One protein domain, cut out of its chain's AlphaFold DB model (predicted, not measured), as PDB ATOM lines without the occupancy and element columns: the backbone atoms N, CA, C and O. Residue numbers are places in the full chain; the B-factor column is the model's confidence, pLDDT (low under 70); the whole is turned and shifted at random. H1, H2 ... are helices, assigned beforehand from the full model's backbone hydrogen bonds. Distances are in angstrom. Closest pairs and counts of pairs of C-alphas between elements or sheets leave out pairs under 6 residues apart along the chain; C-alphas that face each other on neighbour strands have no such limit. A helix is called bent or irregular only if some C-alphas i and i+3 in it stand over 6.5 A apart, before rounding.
ATOM      1  N   THR A  71      -4.968  13.544 -13.982       76.12
ATOM      2  CA  THR A  71      -6.085  14.007 -13.135       76.12
ATOM      3  C   THR A  71      -7.312  14.408 -13.963       76.12
ATOM      4  O   THR A  71      -8.409  13.937 -13.642       76.12
ATOM      5  N   PRO A  72      -7.187  15.216 -15.037       76.12
ATOM      6  CA  PRO A  72      -8.330  15.551 -15.886       76.12
ATOM      7  C   PRO A  72      -9.005  14.324 -16.508       76.12
ATOM      8  O   PRO A  72     -10.228  14.280 -16.568       76.12
ATOM      9  N   MET A  73      -8.251  13.280 -16.873       76.94
ATOM     10  CA  MET A  73      -8.831  12.045 -17.419       76.94
ATOM     11  C   MET A  73      -9.815  11.365 -16.452       76.94
ATOM     12  O   MET A  73     -10.825  10.810 -16.891       76.94
ATOM     13  N   VAL A  74      -9.557  11.411 -15.139       79.94
ATOM     14  CA  VAL A  74     -10.491  10.885 -14.125       79.94
ATOM     15  C   VAL A  74     -11.725  11.768 -14.012       79.94
ATOM     16  O   VAL A  74     -12.835  11.241 -13.996       79.94
ATOM     17  N   TRP A  75     -11.556  13.093 -13.984       78.75
ATOM     18  CA  TRP A  75     -12.686  14.029 -13.970       78.75
ATOM     19  C   TRP A  75     -13.629  13.801 -15.147       78.75
ATOM     20  O   TRP A  75     -14.844  13.747 -14.958       78.75
ATOM     21  N   GLU A  76     -13.069  13.560 -16.327       75.62
ATOM     22  CA  GLU A  76     -13.854  13.231 -17.507       75.62
ATOM     23  C   GLU A  76     -14.645  11.934 -17.343       75.62
ATOM     24  O   GLU A  76     -15.851  11.900 -17.582       75.62
ATOM     25  N   MET A  77     -14.016  10.859 -16.863       76.62
ATOM     26  CA  MET A  77     -14.733   9.603 -16.617       76.62
ATOM     27  C   MET A  77     -15.835   9.745 -15.554       76.62
ATOM     28  O   MET A  77     -16.889   9.117 -15.675       76.62
ATOM     29  N   LEU A  78     -15.645  10.596 -14.542       80.06
ATOM     30  CA  LEU A  78     -16.681  10.895 -13.546       80.06
ATOM     31  C   LEU A  78     -17.855  11.668 -14.158       80.06
ATOM     32  O   LEU A  78     -19.006  11.375 -13.827       80.06
ATOM     33  N   LEU A  79     -17.595  12.598 -15.081       77.38
ATOM     34  CA  LEU A  79     -18.642  13.267 -15.859       77.38
ATOM     35  C   LEU A  79     -19.393  12.275 -16.757       77.38
ATOM     36  O   LEU A  79     -20.625  12.314 -16.813       77.38
ATOM     37  N   TYR A  80     -18.691  11.334 -17.392       70.81
ATOM     38  CA  TYR A  80     -19.338  10.254 -18.143       70.81
ATOM     39  C   TYR A  80     -20.255   9.420 -17.256       70.81
ATOM     40  O   TYR A  80     -21.422   9.222 -17.598       70.81
ATOM     41  N   LEU A  81     -19.768   8.974 -16.097       77.81
ATOM     42  CA  LEU A  81     -20.578   8.231 -15.133       77.81
ATOM     43  C   LEU A  81     -21.786   9.047 -14.669       77.81
ATOM     44  O   LEU A  81     -22.890   8.503 -14.615       77.81
ATOM     45  N   TYR A  82     -21.605  10.344 -14.403       78.06
ATOM     46  CA  TYR A  82     -22.703  11.247 -14.073       78.06
ATOM     47  C   TYR A  82     -23.801  11.190 -15.129       78.06
ATOM     48  O   TYR A  82     -24.941  10.872 -14.803       78.06
ATOM     49  N   THR A  94     -27.716  14.832  -5.192       77.75
ATOM     50  CA  THR A  94     -26.499  14.570  -4.391       77.75
ATOM     51  C   THR A  94     -25.383  13.901  -5.193       77.75
ATOM     52  O   THR A  94     -24.217  13.976  -4.811       77.75
ATOM     53  N   MET A  95     -25.721  13.289  -6.332       75.50
ATOM     54  CA  MET A  95     -24.777  12.623  -7.233       75.50
ATOM     55  C   MET A  95     -23.615  13.524  -7.705       75.50
ATOM     56  O   MET A  95     -22.474  13.070  -7.625       75.50
ATOM     57  N   PRO A  96     -23.833  14.787  -8.140       74.69
ATOM     58  CA  PRO A  96     -22.735  15.663  -8.555       74.69
ATOM     59  C   PRO A  96     -21.764  15.949  -7.409       74.69
ATOM     60  O   PRO A  96     -20.554  15.914  -7.603       74.69
ATOM     61  N   THR A  97     -22.288  16.176  -6.202       78.62
ATOM     62  CA  THR A  97     -21.476  16.429  -5.007       78.62
ATOM     63  C   THR A  97     -20.642  15.208  -4.638       78.62
ATOM     64  O   THR A  97     -19.460  15.344  -4.340       78.62
ATOM     65  N   PHE A  98     -21.223  14.007  -4.707       85.94
ATOM     66  CA  PHE A  98     -20.498  12.765  -4.447       85.94
ATOM     67  C   PHE A  98     -19.349  12.552  -5.443       85.94
ATOM     68  O   PHE A  98     -18.224  12.279  -5.031       85.94
ATOM     69  N   LEU A  99     -19.610  12.727  -6.742       83.62
ATOM     70  CA  LEU A  99     -18.590  12.579  -7.783       83.62
ATOM     71  C   LEU A  99     -17.506  13.656  -7.685       83.62
ATOM     72  O   LEU A  99     -16.330  13.365  -7.887       83.62
ATOM     73  N   PHE A 100     -17.878  14.882  -7.318       82.94
ATOM     74  CA  PHE A 100     -16.918  15.952  -7.072       82.94
ATOM     75  C   PHE A 100     -15.998  15.630  -5.888       82.94
ATOM     76  O   PHE A 100     -14.778  15.733  -6.009       82.94
ATOM     77  N   LEU A 101     -16.568  15.189  -4.763       86.75
ATOM     78  CA  LEU A 101     -15.790  14.765  -3.597       86.75
ATOM     79  C   LEU A 101     -14.883  13.578  -3.936       86.75
ATOM     80  O   LEU A 101     -13.728  13.561  -3.523       86.75
ATOM     81  N   TYR A 102     -15.375  12.628  -4.735       89.50
ATOM     82  CA  TYR A 102     -14.578  11.511  -5.230       89.50
ATOM     83  C   TYR A 102     -13.360  11.987  -6.032       89.50
ATOM     84  O   TYR A 102     -12.233  11.598  -5.723       89.50
ATOM     85  N   GLY A 103     -13.567  12.865  -7.021       84.75
ATOM     86  CA  GLY A 103     -12.489  13.429  -7.836       84.75
ATOM     87  C   GLY A 103     -11.481  14.232  -7.010       84.75
ATOM     88  O   GLY A 103     -10.273  14.106  -7.211       84.75
ATOM     89  N   ALA A 104     -11.955  14.997  -6.022       84.81
ATOM     90  CA  ALA A 104     -11.098  15.756  -5.115       84.81
ATOM     91  C   ALA A 104     -10.235  14.843  -4.227       84.81
ATOM     92  O   ALA A 104      -9.022  15.037  -4.138       84.81
ATOM     93  N   VAL A 105     -10.831  13.815  -3.610       89.69
ATOM     94  CA  VAL A 105     -10.099  12.822  -2.804       89.69
ATOM     95  C   VAL A 105      -9.079  12.085  -3.666       89.69
ATOM     96  O   VAL A 105      -7.927  11.945  -3.255       89.69
ATOM     97  N   PHE A 106      -9.470  11.675  -4.877       86.31
ATOM     98  CA  PHE A 106      -8.554  11.053  -5.826       86.31
ATOM     99  C   PHE A 106      -7.360  11.970  -6.123       86.31
ATOM    100  O   PHE A 106      -6.225  11.528  -5.990       86.31
ATOM    101  N   ALA A 107      -7.587  13.248  -6.447       83.44
ATOM    102  CA  ALA A 107      -6.515  14.196  -6.755       83.44
ATOM    103  C   ALA A 107      -5.539  14.387  -5.578       83.44
ATOM    104  O   ALA A 107      -4.323  14.398  -5.782       83.44
ATOM    105  N   ILE A 108      -6.056  14.482  -4.346       84.38
ATOM    106  CA  ILE A 108      -5.235  14.591  -3.132       84.38
ATOM    107  C   ILE A 108      -4.395  13.323  -2.962       84.38
ATOM    108  O   ILE A 108      -3.170  13.411  -2.913       84.38
ATOM    109  N   VAL A 109      -5.018  12.144  -2.937       85.31
ATOM    110  CA  VAL A 109      -4.313  10.861  -2.765       85.31
ATOM    111  C   VAL A 109      -3.282  10.650  -3.875       85.31
ATOM    112  O   VAL A 109      -2.140  10.276  -3.606       85.31
ATOM    113  N   HIS A 110      -3.647  10.950  -5.117       81.00
ATOM    114  CA  HIS A 110      -2.768  10.820  -6.270       81.00
ATOM    115  C   HIS A 110      -1.543  11.744  -6.171       81.00
ATOM    116  O   HIS A 110      -0.423  11.315  -6.456       81.00
ATOM    117  N   SER A 111      -1.730  12.974  -5.676       78.81
ATOM    118  CA  SER A 111      -0.631  13.918  -5.439       78.81
ATOM    119  C   SER A 111       0.340  13.456  -4.342       78.81
ATOM    120  O   SER A 111       1.548  13.655  -4.473       78.81
ATOM    121  N   GLN A 112      -0.169  12.807  -3.288       78.88
ATOM    122  CA  GLN A 112       0.630  12.380  -2.134       78.88
ATOM    123  C   GLN A 112       1.404  11.087  -2.409       78.88
ATOM    124  O   GLN A 112       2.582  10.982  -2.074       78.88
ATOM    125  N   PHE A 113       0.761  10.102  -3.040       73.88
ATOM    126  CA  PHE A 113       1.309   8.748  -3.132       73.88
ATOM    127  C   PHE A 113       1.985   8.414  -4.472       73.88
ATOM    128  O   PHE A 113       2.559   7.335  -4.604       73.88
ATOM    129  N   ARG A 114       1.962   9.319  -5.464       69.50
ATOM    130  CA  ARG A 114       2.690   9.193  -6.752       69.50
ATOM    131  C   ARG A 114       2.498   7.834  -7.464       69.50
ATOM    132  O   ARG A 114       3.407   7.323  -8.121       69.50
ATOM    133  N   PHE A 115       1.314   7.226  -7.348       68.00
ATOM    134  CA  PHE A 115       1.022   5.883  -7.869       68.00
ATOM    135  C   PHE A 115       0.725   5.873  -9.381       68.00
ATOM    136  O   PHE A 115      -0.428   5.753  -9.795       68.00
ATOM    137  N   ARG A 116       1.775   5.850 -10.218       64.75
ATOM    138  CA  ARG A 116       1.666   5.648 -11.686       64.75
ATOM    139  C   ARG A 116       0.823   4.433 -12.089       64.75
ATOM    140  O   ARG A 116       0.087   4.463 -13.071       64.75
ATOM    141  N   THR A 117       0.963   3.324 -11.366       69.00
ATOM    142  CA  THR A 117       0.230   2.083 -11.670       69.00
ATOM    143  C   THR A 117      -1.205   2.139 -11.151       69.00
ATOM    144  O   THR A 117      -2.111   1.635 -11.811       69.00
ATOM    145  N   GLY A 118      -1.420   2.794 -10.006       73.25
ATOM    146  CA  GLY A 118      -2.738   2.940  -9.391       73.25
ATOM    147  C   GLY A 118      -3.699   3.731 -10.273       73.25
ATOM    148  O   GLY A 118      -4.820   3.276 -10.488       73.25
ATOM    149  N   PHE A 119      -3.237   4.838 -10.866       75.00
ATOM    150  CA  PHE A 119      -4.028   5.607 -11.833       75.00
ATOM    151  C   PHE A 119      -4.501   4.742 -13.007       75.00
ATOM    152  O   PHE A 119      -5.689   4.719 -13.304       75.00
ATOM    153  N   LYS A 120      -3.605   3.973 -13.638       74.19
ATOM    154  CA  LYS A 120      -3.948   3.144 -14.808       74.19
ATOM    155  C   LYS A 120      -5.005   2.095 -14.477       74.19
ATOM    156  O   LYS A 120      -5.964   1.934 -15.226       74.19
ATOM    157  N   VAL A 121      -4.842   1.401 -13.348       74.81
ATOM    158  CA  VAL A 121      -5.818   0.406 -12.878       74.81
ATOM    159  C   VAL A 121      -7.154   1.079 -12.576       74.81
ATOM    160  O   VAL A 121      -8.198   0.606 -13.019       74.81
ATOM    161  N   HIS A 122      -7.124   2.209 -11.871       82.44
ATOM    162  CA  HIS A 122      -8.320   2.964 -11.527       82.44
ATOM    163  C   HIS A 122      -9.072   3.463 -12.771       82.44
ATOM    164  O   HIS A 122     -10.283   3.274 -12.877       82.44
ATOM    165  N   TYR A 123      -8.350   4.025 -13.738       76.12
ATOM    166  CA  TYR A 123      -8.895   4.500 -15.003       76.12
ATOM    167  C   TYR A 123      -9.563   3.367 -15.796       76.12
ATOM    168  O   TYR A 123     -10.703   3.515 -16.229       76.12
ATOM    169  N   VAL A 124      -8.920   2.195 -15.899       73.12
ATOM    170  CA  VAL A 124      -9.519   1.013 -16.548       73.12
ATOM    171  C   VAL A 124     -10.815   0.594 -15.851       73.12
ATOM    172  O   VAL A 124     -11.801   0.317 -16.529       73.12
ATOM    173  N   ILE A 125     -10.855   0.591 -14.514       77.75
ATOM    174  CA  ILE A 125     -12.078   0.275 -13.758       77.75
ATOM    175  C   ILE A 125     -13.195   1.273 -14.087       77.75
ATOM    176  O   ILE A 125     -14.319   0.849 -14.361       77.75
ATOM    177  N   LEU A 126     -12.903   2.578 -14.114       79.44
ATOM    178  CA  LEU A 126     -13.889   3.601 -14.482       79.44
ATOM    179  C   LEU A 126     -14.420   3.392 -15.908       79.44
ATOM    180  O   LEU A 126     -15.633   3.435 -16.119       79.44
ATOM    181  N   CYS A 127     -13.548   3.089 -16.872       72.06
ATOM    182  CA  CYS A 127     -13.969   2.767 -18.236       72.06
ATOM    183  C   CYS A 127     -14.870   1.522 -18.279       72.06
ATOM    184  O   CYS A 127     -15.910   1.544 -18.940       72.06
ATOM    185  N   LEU A 128     -14.514   0.453 -17.555       73.88
ATOM    186  CA  LEU A 128     -15.307  -0.778 -17.490       73.88
ATOM    187  C   LEU A 128     -16.693  -0.549 -16.880       73.88
ATOM    188  O   LEU A 128     -17.649  -1.170 -17.337       73.88
ATOM    189  N   LEU A 129     -16.830   0.354 -15.905       79.44
ATOM    190  CA  LEU A 129     -18.129   0.726 -15.330       79.44
ATOM    191  C   LEU A 129     -19.044   1.418 -16.354       79.44
ATOM    192  O   LEU A 129     -20.259   1.222 -16.327       79.44
ATOM    193  N   CYS A 130     -18.482   2.171 -17.302       71.06
ATOM    194  CA  CYS A 130     -19.255   2.826 -18.360       71.06
ATOM    195  C   CYS A 130     -19.796   1.836 -19.415       71.06
ATOM    196  O   CYS A 130     -20.892   2.038 -19.945       71.06
ATOM    197  N   ILE A 131     -19.078   0.744 -19.713       73.81
ATOM    198  CA  ILE A 131     -19.428  -0.222 -20.776       73.81
ATOM    199  C   ILE A 131     -20.818  -0.868 -20.613       73.81
ATOM    200  O   ILE A 131     -21.608  -0.778 -21.556       73.81
ATOM    201  N   PRO A 132     -21.175  -1.518 -19.486       73.00
ATOM    202  CA  PRO A 132     -22.443  -2.240 -19.372       73.00
ATOM    203  C   PRO A 132     -23.640  -1.298 -19.496       73.00
ATOM    204  O   PRO A 132     -24.671  -1.654 -20.076       73.00
ATOM    205  N   ARG A 133     -23.503  -0.065 -19.000       73.69
ATOM    206  CA  ARG A 133     -24.569   0.928 -19.068       73.69
ATOM    207  C   ARG A 133     -24.695   1.534 -20.469       73.69
ATOM    208  O   ARG A 133     -25.816   1.638 -20.967       73.69
ATOM    209  N   MET A 134     -23.582   1.815 -21.148       70.19
ATOM    210  CA  MET A 134     -23.583   2.166 -22.576       70.19
ATOM    211  C   MET A 134     -24.213   1.056 -23.427       70.19
ATOM    212  O   MET A 134     -25.051   1.329 -24.287       70.19
ATOM    213  N   TYR A 135     -23.886  -0.208 -23.144       71.38
ATOM    214  CA  TYR A 135     -24.459  -1.364 -23.833       71.38
ATOM    215  C   TYR A 135     -25.975  -1.472 -23.623       71.38
ATOM    216  O   TYR A 135     -26.722  -1.679 -24.584       71.38
ATOM    217  N   LYS A 136     -26.460  -1.239 -22.396       77.25
ATOM    218  CA  LYS A 136     -27.901  -1.184 -22.104       77.25
ATOM    219  C   LYS A 136     -28.613  -0.123 -22.951       77.25
ATOM    220  O   LYS A 136     -29.696  -0.395 -23.469       77.25
ATOM    221  N   TYR A 137     -28.025   1.058 -23.137       69.62
ATOM    222  CA  TYR A 137     -28.613   2.080 -24.008       69.62
ATOM    223  C   TYR A 137     -28.541   1.725 -25.495       69.62
ATOM    224  O   TYR A 137     -29.477   2.018 -26.244       69.62
ATOM    225  N   TYR A 138     -27.467   1.062 -25.922       69.56
ATOM    226  CA  TYR A 138     -27.297   0.606 -27.299       69.56
ATOM    227  C   TYR A 138     -28.394  -0.379 -27.727       69.56
ATOM    228  O   TYR A 138     -28.964  -0.228 -28.811       69.56
ATOM    229  N   ILE A 139     -28.740  -1.353 -26.875       74.06
ATOM    230  CA  ILE A 139     -29.776  -2.350 -27.201       74.06
ATOM    231  C   ILE A 139     -31.192  -1.746 -27.231       74.06
ATOM    232  O   ILE A 139     -32.014  -2.166 -28.043       74.06
ATOM    233  N   HIS A 140     -31.472  -0.736 -26.397       71.88
ATOM    234  CA  HIS A 140     -32.792  -0.091 -26.313       71.88
ATOM    235  C   HIS A 140     -32.981   1.039 -27.335       71.88
ATOM    236  O   HIS A 140     -34.108   1.448 -27.618       71.88
ATOM    237  N   THR A 141     -31.893   1.542 -27.917       70.06
ATOM    238  CA  THR A 141     -31.937   2.558 -28.968       70.06
ATOM    239  C   THR A 141     -32.506   1.972 -30.261       70.06
ATOM    240  O   THR A 141     -32.043   0.943 -30.753       70.06
TER     241      THR A 141
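Overview. This is residues 71 to 82 and 94 to 141 of the 234 residues of the protein "Alkaline ceramidase" of Vitis vinifera (UniProt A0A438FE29). Two long helices, H2 and H3, make a narrow V joined at its closed end by a tight link, and the shorter helix H1 lies between them towards one face of the V, touching both H2 and the first arm of H3. H3 is bent but runs nearly straight, and its far end, with residues 134 to 141, sticks out free of the rest. The printed part has 60 residues with three named helices, in the order H1, H2, H3, and no named strand; the class is all helix. The whole is loose, with a radius of gyration of the C-alphas of 13.1 A, and flat, spanning 43 by 27 by 13 A.

Along the chain. H1 takes residues 71 to 82, 16.9 A long, and begins at C-alpha 71 at (-6.085, 14.007, -13.135). H2 takes residues 95 to 113, 26.7 A long, and ends at C-alpha 113 at (1.309, 8.748, -3.132). H3, residues 116 to 140, was assigned as one helix by its hydrogen bonds but is bent, with C-alphas 129 and 132 6.6 A apart. Its arms are H3a, residues 116 to 129, 20.7 A, and H3b, residues 132 to 140, 12.6 A, ending at C-alpha 140 at (-32.792, -0.091, -26.313).

Arrangement. H1 touches H2, closest at the C-alphas of Trp 75 and Gly 103, 6.2 A, at a shallow tilt of 23 degrees, opposite ways. H1 touches H3a, which meets it with residues 123 to 129 alone, closest at the C-alphas of Met 77 and Leu 126, 6.4 A, at a shallow tilt of 16 degrees, the same way. H2 and H3a are close but not clearly touching, closest at the C-alphas of His 110 and Phe 119, 7.7 A. H3b is apart from H1 and H2. Every O i to N i+4 pair is within hydrogen-bond range in H1, H2 and H3b, and 9 of 10 in H3a.

Size, cuts and confidence. The two C-alphas farthest apart are those of Gln 112 and Thr 141, 43.3 A. Residues 83 to 93 are not printed, and C-alphas 82 and 94 are 10.9 A apart across the cut. Residues 114 to 117 and 137 to 138 have pLDDT under 70; the mean of the printed part is 77.0.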